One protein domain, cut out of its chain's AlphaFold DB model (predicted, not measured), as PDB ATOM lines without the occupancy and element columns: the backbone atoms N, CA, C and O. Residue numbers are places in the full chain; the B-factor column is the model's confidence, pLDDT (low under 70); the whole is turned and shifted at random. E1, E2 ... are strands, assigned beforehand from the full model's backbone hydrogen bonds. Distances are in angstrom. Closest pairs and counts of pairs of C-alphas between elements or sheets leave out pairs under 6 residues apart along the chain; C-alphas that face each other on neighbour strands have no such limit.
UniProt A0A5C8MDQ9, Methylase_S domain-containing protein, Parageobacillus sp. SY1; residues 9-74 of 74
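Overview. This is residues 9 to 74 of the 74 residues of the protein "Methylase_S domain-containing protein" of Parageobacillus sp. SY1 (UniProt A0A5C8MDQ9). With little regular structure, this is a small body of loops round two short hairpins, E1 with E2 and E3 with E4, while residues 9 to 29, with no named element, run along its length. Near the end, residues 72 to 73 pair, parallel, with residues 32 to 33 of E1. The 66 printed residues hold strands E1, E2, E3, E4 in that order and no named helix; the class is all strand, with 19 residues in named elements. The whole is compact, radius of gyration of the C-alphas 11.7 A, spanning 36 by 27 by 17 A.

Along the chain. Find C-alpha 30 at (-37.623, -10.931, 57.392), where E1, residues 30 to 34, begins; E2, residues 37 to 42, spans 14.3 A. Then come E3, residues 51 to 54, and E4, residues 64 to 67, ending at (-34.927, -4.653, 48.646).

Arrangement. In antiparallel E1 and E2, look for N 32 and O 40, 2.8 A apart. In antiparallel E3 and E4, N 53 and O 65 are 2.8 A apart. E1 and E3 are apart.

Size, cuts and confidence. The printed part has no cut, no link between strands is long, and no printed residue is under 70 in pLDDT.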
ATOM      1  N   SER A   9     -27.224 -10.561  31.789       94.75
ATOM      2  CA  SER A   9     -26.563 -11.837  32.082       94.75
ATOM      3  C   SER A   9     -25.033 -11.781  32.073       94.75
ATOM      4  O   SER A   9     -24.398 -12.710  32.560       94.75
ATOM      5  N   ASP A  10     -24.435 -10.734  31.496       96.25
ATOM      6  CA  ASP A  10     -22.980 -10.566  31.459       96.25
ATOM      7  C   ASP A  10     -22.451  -9.928  32.756       96.25
ATOM      8  O   ASP A  10     -21.253  -9.983  33.026       96.25
ATOM      9  N   ILE A  11     -23.330  -9.311  33.556       94.38
ATOM     10  CA  ILE A  11     -22.970  -8.544  34.760       94.38
ATOM     11  C   ILE A  11     -23.709  -9.003  36.022       94.38
ATOM     12  O   ILE A  11     -23.335  -8.613  37.126       94.38
ATOM     13  N   CYS A  12     -24.754  -9.820  35.885       94.12
ATOM     14  CA  CYS A  12     -25.484 -10.398  37.003       94.12
ATOM     15  C   CYS A  12     -26.086 -11.766  36.648       94.12
ATOM     16  O   CYS A  12     -26.123 -12.176  35.488       94.12
ATOM     17  N   SER A  13     -26.591 -12.457  37.671       93.88
ATOM     18  CA  SER A  13     -27.245 -13.764  37.546       93.88
ATOM     19  C   SER A  13     -28.706 -13.660  37.993       93.88
ATOM     20  O   SER A  13     -28.997 -13.933  39.160       93.88
ATOM     21  N   PRO A  14     -29.636 -13.245  37.108       93.44
ATOM     22  CA  PRO A  14     -31.048 -13.149  37.451       93.44
ATOM     23  C   PRO A  14     -31.589 -14.499  37.916       93.44
ATOM     24  O   PRO A  14     -31.330 -15.537  37.303       93.44
ATOM     25  N   LYS A  15     -32.378 -14.485  38.987       93.44
ATOM     26  CA  LYS A  15     -33.019 -15.674  39.540       93.44
ATOM     27  C   LYS A  15     -34.432 -15.314  39.976       93.44
ATOM     28  O   LYS A  15     -34.692 -14.193  40.395       93.44
ATOM     29  N   GLN A  16     -35.349 -16.266  39.844       93.75
ATOM     30  CA  GLN A  16     -36.682 -16.174  40.423       93.75
ATOM     31  C   GLN A  16     -36.753 -17.144  41.601       93.75
ATOM     32  O   GLN A  16     -36.349 -18.304  41.483       93.75
ATOM     33  N   TRP A  17     -37.236 -16.661  42.740       93.94
ATOM     34  CA  TRP A  17     -37.408 -17.465  43.941       93.94
ATOM     35  C   TRP A  17     -38.818 -18.038  44.012       93.94
ATOM     36  O   TRP A  17     -39.703 -17.692  43.230       93.94
ATOM     37  N   LYS A  18     -38.993 -19.010  44.907       93.88
ATOM     38  CA  LYS A  18     -40.272 -19.689  45.075       93.88
ATOM     39  C   LYS A  18     -41.284 -18.709  45.656       93.88
ATOM     40  O   LYS A  18     -40.983 -18.014  46.619       93.88
ATOM     41  N   THR A  19     -42.495 -18.723  45.108       93.56
ATOM     42  CA  THR A  19     -43.553 -17.878  45.642       93.56
ATOM     43  C   THR A  19     -43.995 -18.348  47.030       93.56
ATOM     44  O   THR A  19     -44.241 -19.543  47.223       93.56
ATOM     45  N   ILE A  20     -44.106 -17.417  47.979       93.19
ATOM     46  CA  ILE A  20     -44.658 -17.664  49.319       93.19
ATOM     47  C   ILE A  20     -46.172 -17.454  49.278       93.19
ATOM     48  O   ILE A  20     -46.658 -16.461  48.733       93.19
ATOM     49  N   SER A  21     -46.944 -18.378  49.853       94.25
ATOM     50  CA  SER A  21     -48.391 -18.191  49.975       94.25
ATOM     51  C   SER A  21     -48.734 -17.246  51.126       94.25
ATOM     52  O   SER A  21     -48.093 -17.261  52.170       94.25
ATOM     53  N   MET A  22     -49.798 -16.452  50.969       92.62
ATOM     54  CA  MET A  22     -50.200 -15.436  51.959       92.62
ATOM     55  C   MET A  22     -50.411 -15.985  53.381       92.62
ATOM     56  O   MET A  22     -50.187 -15.270  54.346       92.62
ATOM     57  N   ASN A  23     -50.806 -17.251  53.531       96.38
ATOM     58  CA  ASN A  23     -50.982 -17.900  54.836       96.38
ATOM     59  C   ASN A  23     -49.667 -18.256  55.557       96.38
ATOM     60  O   ASN A  23     -49.715 -18.684  56.706       96.38
ATOM     61  N   GLN A  24     -48.522 -18.155  54.882       96.62
ATOM     62  CA  GLN A  24     -47.198 -18.339  55.476       96.62
ATOM     63  C   GLN A  24     -46.585 -17.013  55.933       96.62
ATOM     64  O   GLN A  24     -45.545 -17.033  56.587       96.62
ATOM     65  N   LEU A  25     -47.190 -15.881  55.558       97.44
ATOM     66  CA  LEU A  25     -46.731 -14.572  55.991       97.44
ATOM     67  C   LEU A  25     -47.046 -14.372  57.473       97.44
ATOM     68  O   LEU A  25     -48.102 -14.776  57.964       97.44
ATOM     69  N   THR A  26     -46.116 -13.732  58.161       97.06
ATOM     70  CA  THR A  26     -46.175 -13.412  59.586       97.06
ATOM     71  C   THR A  26     -46.086 -11.902  59.800       97.06
ATOM     72  O   THR A  26     -45.752 -11.149  58.879       97.06
ATOM     73  N   ASP A  27     -46.365 -11.461  61.029       95.56
ATOM     74  CA  ASP A  27     -46.230 -10.056  61.445       95.56
ATOM     75  C   ASP A  27     -44.782  -9.680  61.825       95.56
ATOM     76  O   ASP A  27     -44.453  -8.503  61.960       95.56
ATOM     77  N   GLU A  28     -43.907 -10.676  61.992       97.00
ATOM     78  CA  GLU A  28     -42.500 -10.517  62.374       97.00
ATOM     79  C   GLU A  28     -41.576 -11.417  61.543       97.00
ATOM     80  O   GLU A  28     -42.013 -12.426  60.986       97.00
ATOM     81  N   GLY A  29     -40.288 -11.068  61.472       97.56
ATOM     82  CA  GLY A  29     -39.269 -11.811  60.728       97.56
ATOM     83  C   GLY A  29     -38.601 -10.963  59.649       97.56
ATOM     84  O   GLY A  29     -38.402  -9.759  59.822       97.56
ATOM     85  N   TYR A  30     -38.250 -11.593  58.530       98.31
ATOM     86  CA  TYR A  30     -37.623 -10.931  57.392       98.31
ATOM     87  C   TYR A  30     -38.671 -10.396  56.416       98.31
ATOM     88  O   TYR A  30     -39.629 -11.102  56.106       98.31
ATOM     89  N   PRO A  31     -38.504  -9.168  55.905       98.00
ATOM     90  CA  PRO A  31     -39.435  -8.548  54.967       98.00
ATOM     91  C   PRO A  31     -39.567  -9.376  53.680       98.00
ATOM     92  O   PRO A  31     -38.571  -9.739  53.049       98.00
ATOM     93  N   VAL A  32     -40.806  -9.628  53.264       97.88
ATOM     94  CA  VAL A  32     -41.132 -10.317  52.012       97.88
ATOM     95  C   VAL A  32     -41.523  -9.286  50.962       97.88
ATOM     96  O   VAL A  32     -42.512  -8.576  51.130       97.88
ATOM     97  N   TYR A  33     -40.770  -9.222  49.867       96.81
ATOM     98  CA  TYR A  33     -41.024  -8.347  48.727       96.81
ATOM     99  C   TYR A  33     -41.785  -9.096  47.637       96.81
ATOM    100  O   TYR A  33     -41.273 -10.064  47.076       96.81
ATOM    101  N   GLY A  34     -42.988  -8.617  47.321       94.00
ATOM    102  CA  GLY A  34     -43.709  -8.960  46.097       94.00
ATOM    103  C   GLY A  34     -43.484  -7.920  44.996       94.00
ATOM    104  O   GLY A  34     -42.599  -7.070  45.082       94.00
ATOM    105  N   ALA A  35     -44.335  -7.945  43.965       89.81
ATOM    106  CA  ALA A  35     -44.206  -7.047  42.812       89.81
ATOM    107  C   ALA A  35     -44.299  -5.547  43.161       89.81
ATOM    108  O   ALA A  35     -43.734  -4.726  42.453       89.81
ATOM    109  N   ASN A  36     -44.995  -5.198  44.248       90.19
ATOM    110  CA  ASN A  36     -45.296  -3.813  44.626       90.19
ATOM    111  C   ASN A  36     -44.714  -3.446  46.005       90.19
ATOM    112  O   ASN A  36     -45.323  -2.686  46.755       90.19
ATOM    113  N   GLY A  37     -43.566  -4.026  46.368       92.75
ATOM    114  CA  GLY A  37     -42.910  -3.790  47.657       92.75
ATOM    115  C   GLY A  37     -43.243  -4.841  48.717       92.75
ATOM    116  O   GLY A  37     -43.538  -5.994  48.393       92.75
ATOM    117  N   ILE A  38     -43.136  -4.455  49.991       95.88
ATOM    118  CA  ILE A  38     -43.270  -5.376  51.129       95.88
ATOM    119  C   ILE A  38     -44.733  -5.801  51.303       95.88
ATOM    120  O   ILE A  38     -45.624  -4.956  51.374       95.88
ATOM    121  N   ILE A  39     -44.966  -7.108  51.408       95.81
ATOM    122  CA  ILE A  39     -46.302  -7.710  51.562       95.81
ATOM    123  C   ILE A  39     -46.516  -8.407  52.915       95.81
ATOM    124  O   ILE A  39     -47.619  -8.868  53.191       95.81
ATOM    125  N   GLY A  40     -45.475  -8.506  53.743       97.00
ATOM    126  CA  GLY A  40     -45.491  -9.179  55.044       97.00
ATOM    127  C   GLY A  40     -44.084  -9.612  55.450       97.00
ATOM    128  O   GLY A  40     -43.102  -9.135  54.870       97.00
ATOM    129  N   TYR A  41     -43.988 -10.536  56.404       98.25
ATOM    130  CA  TYR A  41     -42.717 -11.088  56.875       98.25
ATOM    131  C   TYR A  41     -42.675 -12.616  56.762       98.25
ATOM    132  O   TYR A  41     -43.707 -13.267  56.602       98.25
ATOM    133  N   TYR A  42     -41.470 -13.185  56.793       97.94
ATOM    134  CA  TYR A  42     -41.236 -14.627  56.767       97.94
ATOM    135  C   TYR A  42     -40.018 -15.009  57.614       97.94
ATOM    136  O   TYR A  42     -39.123 -14.199  57.853       97.94
ATOM    137  N   SER A  43     -39.963 -16.262  58.066       97.38
ATOM    138  CA  SER A  43     -38.897 -16.756  58.948       97.38
ATOM    139  C   SER A  43     -37.529 -16.881  58.271       97.38
ATOM    140  O   SER A  43     -36.512 -16.988  58.953       97.38
ATOM    141  N   GLU A  44     -37.486 -16.878  56.939       97.31
ATOM    142  CA  GLU A  44     -36.267 -17.024  56.141       97.31
ATOM    143  C   GLU A  44     -36.101 -15.850  55.174       97.31
ATOM    144  O   GLU A  44     -37.076 -15.220  54.768       97.31
ATOM    145  N   TYR A  45     -34.863 -15.597  54.751       97.75
ATOM    146  CA  TYR A  45     -34.532 -14.626  53.712       97.75
ATOM    147  C   TYR A  45     -33.798 -15.305  52.551       97.75
ATOM    148  O   TYR A  45     -33.307 -16.427  52.651       97.75
ATOM    149  N   THR A  46     -33.721 -14.601  51.427       96.88
ATOM    150  CA  THR A  46     -33.089 -15.082  50.185       96.88
ATOM    151  C   THR A  46     -31.892 -14.246  49.761       96.88
ATOM    152  O   THR A  46     -31.037 -14.739  49.027       96.88
ATOM    153  N   HIS A  47     -31.831 -13.003  50.238       96.56
ATOM    154  CA  HIS A  47     -30.804 -12.027  49.913       96.56
ATOM    155  C   HIS A  47     -30.219 -11.468  51.206       96.56
ATOM    156  O   HIS A  47     -30.967 -10.975  52.049       96.56
ATOM    157  N   THR A  48     -28.901 -11.574  51.372       97.81
ATOM    158  CA  THR A  48     -28.180 -10.965  52.501       97.81
ATOM    159  C   THR A  48     -28.004  -9.468  52.301       97.81
ATOM    160  O   THR A  48     -28.171  -8.719  53.252       97.81
ATOM    161  N   GLU A  49     -27.732  -9.040  51.068       97.62
ATOM    162  CA  GLU A  49     -27.463  -7.649  50.696       97.62
ATOM    163  C   GLU A  49     -28.668  -6.993  50.017       97.62
ATOM    164  O   GLU A  49     -29.588  -7.673  49.545       97.62
ATOM    165  N   GLU A  50     -28.633  -5.663  49.909       97.25
ATOM    166  CA  GLU A  50     -29.553  -4.948  49.025       97.25
ATOM    167  C   GLU A  50     -29.455  -5.506  47.599       97.25
ATOM    168  O   GLU A  50     -28.368  -5.759  47.079       97.25
ATOM    169  N   THR A  51     -30.599  -5.770  46.973       96.50
ATOM    170  CA  THR A  51     -30.631  -6.424  45.660       96.50
ATOM    171  C   THR A  51     -31.650  -5.756  44.753       96.50
ATOM    172  O   THR A  51     -32.767  -5.443  45.168       96.50
ATOM    173  N   ILE A  52     -31.251  -5.550  43.495       96.38
ATOM    174  CA  ILE A  52     -32.124  -5.038  42.438       96.38
ATOM    175  C   ILE A  52     -33.156  -6.106  42.086       96.38
ATOM    176  O   ILE A  52     -32.813  -7.227  41.707       96.38
ATOM    177  N   LEU A  53     -34.422  -5.725  42.163       95.88
ATOM    178  CA  LEU A  53     -35.567  -6.546  41.815       95.88
ATOM    179  C   LEU A  53     -36.201  -6.012  40.537       95.88
ATOM    180  O   LEU A  53     -36.293  -4.801  40.338       95.88
ATOM    181  N   ILE A  54     -36.676  -6.925  39.695       95.44
ATOM    182  CA  ILE A  54     -37.443  -6.591  38.498       95.44
ATOM    183  C   ILE A  54     -38.727  -7.402  38.537       95.44
ATOM    184  O   ILE A  54     -38.702  -8.632  38.630       95.44
ATOM    185  N   THR A  55     -39.857  -6.719  38.458       95.12
ATOM    186  CA  THR A  55     -41.163  -7.369  38.377       95.12
ATOM    187  C   THR A  55     -41.275  -8.141  37.059       95.12
ATOM    188  O   THR A  55     -41.086  -7.608  35.965       95.12
ATOM    189  N   CYS A  56     -41.581  -9.436  37.138       91.62
ATOM    190  CA  CYS A  56     -41.611 -10.300  35.953       91.62
ATOM    191  C   CYS A  56     -43.008 -10.467  35.332       91.62
ATOM    192  O   CYS A  56     -43.130 -11.040  34.248       91.62
ATOM    193  N   ARG A  57     -44.076 -10.040  36.026       91.25
ATOM    194  CA  ARG A  57     -45.485 -10.232  35.636       91.25
ATOM    195  C   ARG A  57     -46.377  -9.129  36.216       91.25
ATOM    196  O   ARG A  57     -45.992  -8.456  37.165       91.25
ATOM    197  N   GLY A  58     -47.600  -9.021  35.693       91.38
ATOM    198  CA  GLY A  58     -48.629  -8.103  36.191       91.38
ATOM    199  C   GLY A  58     -48.587  -6.721  35.537       91.38
ATOM    200  O   GLY A  58     -47.876  -6.510  34.557       91.38
ATOM    201  N   ALA A  59     -49.376  -5.789  36.077       94.25
ATOM    202  CA  ALA A  59     -49.501  -4.426  35.550       94.25
ATOM    203  C   ALA A  59     -48.203  -3.605  35.668       94.25
ATOM    204  O   ALA A  59     -48.008  -2.667  34.905       94.25
ATOM    205  N   THR A  60     -47.323  -3.984  36.596       93.88
ATOM    206  CA  THR A  60     -46.057  -3.306  36.889       93.88
ATOM    207  C   THR A  60     -44.848  -3.994  36.259       93.88
ATOM    208  O   THR A  60     -43.731  -3.698  36.647       93.88
ATOM    209  N   CYS A  61     -45.029  -4.922  35.308       95.19
ATOM    210  CA  CYS A  61     -43.933  -5.685  34.688       95.19
ATOM    211  C   CYS A  61     -42.792  -4.784  34.170       95.19
ATOM    212  O   CYS A  61     -43.032  -3.845  33.413       95.19
ATOM    213  N   GLY A  62     -41.552  -5.108  34.545       94.44
ATOM    214  CA  GLY A  62     -40.349  -4.344  34.207       94.44
ATOM    215  C   GLY A  62     -40.007  -3.217  35.187       94.44
ATOM    216  O   GLY A  62     -38.958  -2.594  35.036       94.44
ATOM    217  N   GLU A  63     -40.847  -2.962  36.190       95.50
ATOM    218  CA  GLU A  63     -40.560  -2.005  37.256       95.50
ATOM    219  C   GLU A  63     -39.390  -2.479  38.125       95.50
ATOM    220  O   GLU A  63     -39.284  -3.657  38.491       95.50
ATOM    221  N   ILE A  64     -38.496  -1.538  38.432       94.50
ATOM    222  CA  ILE A  64     -37.263  -1.778  39.175       94.50
ATOM    223  C   ILE A  64     -37.465  -1.340  40.620       94.50
ATOM    224  O   ILE A  64     -37.838  -0.200  40.882       94.50
ATOM    225  N   ASN A  65     -37.152  -2.236  41.547       94.19
ATOM    226  CA  ASN A  65     -37.163  -1.974  42.981       94.19
ATOM    227  C   ASN A  65     -35.830  -2.402  43.602       94.19
ATOM    228  O   ASN A  65     -35.064  -3.145  42.991       94.19
ATOM    229  N   ILE A  66     -35.550  -1.953  44.824       96.00
ATOM    230  CA  ILE A  66     -34.405  -2.416  45.615       96.00
ATOM    231  C   ILE A  66     -34.949  -2.925  46.943       96.00
ATOM    232  O   ILE A  66     -35.701  -2.214  47.612       96.00
ATOM    233  N   CYS A  67     -34.606  -4.157  47.313       97.31
ATOM    234  CA  CYS A  67     -34.927  -4.653  48.646       97.31
ATOM    235  C   CYS A  67     -33.873  -4.221  49.663       97.31
ATOM    236  O   CYS A  67     -32.698  -4.075  49.336       97.31
ATOM    237  N   GLN A  68     -34.288  -4.104  50.920       97.62
ATOM    238  CA  GLN A  68     -33.346  -4.006  52.033       97.62
ATOM    239  C   GLN A  68     -32.536  -5.312  52.207       97.62
ATOM    240  O   GLN A  68     -32.994  -6.374  51.766       97.62
ATOM    241  N   PRO A  69     -31.362  -5.264  52.861       98.19
ATOM    242  CA  PRO A  69     -30.648  -6.455  53.320       98.19
ATOM    243  C   PRO A  69     -31.553  -7.421  54.094       98.19
ATOM    244  O   PRO A  69     -32.525  -7.000  54.726       98.19
ATOM    245  N   TYR A  70     -31.219  -8.710  54.067       98.31
ATOM    246  CA  TYR A  70     -31.971  -9.777  54.741       98.31
ATOM    247  C   TYR A  70     -33.460  -9.814  54.356       98.31
ATOM    248  O   TYR A  70     -34.336  -9.824  55.217       98.31
ATOM    249  N   SER A  71     -33.756  -9.851  53.054       98.19
ATOM    250  CA  SER A  71     -35.132  -9.914  52.528       98.19
ATOM    251  C   SER A  71     -35.456 -11.241  51.839       98.19
ATOM    252  O   SER A  71     -34.597 -11.888  51.220       98.19
ATOM    253  N   TYR A  72     -36.725 -11.640  51.884       97.81
ATOM    254  CA  TYR A  72     -37.275 -12.669  51.002       97.81
ATOM    255  C   TYR A  72     -37.906 -12.006  49.776       97.81
ATOM    256  O   TYR A  72     -38.642 -11.035  49.914       97.81
ATOM    257  N   VAL A  73     -37.653 -12.522  48.576       96.81
ATOM    258  CA  VAL A  73     -38.256 -12.010  47.333       96.81
ATOM    259  C   VAL A  73     -39.100 -13.117  46.715       96.81
ATOM    260  O   VAL A  73     -38.611 -14.237  46.582       96.81
ATOM    261  N   THR A  74     -40.356 -12.821  46.371       92.62
ATOM    262  CA  THR A  74     -41.353 -13.812  45.927       92.62
ATOM    263  C   THR A  74     -41.877 -13.600  44.509       92.62
ATOM    264  O   THR A  74     -41.777 -12.476  43.976       92.62
TER     265      THR A  74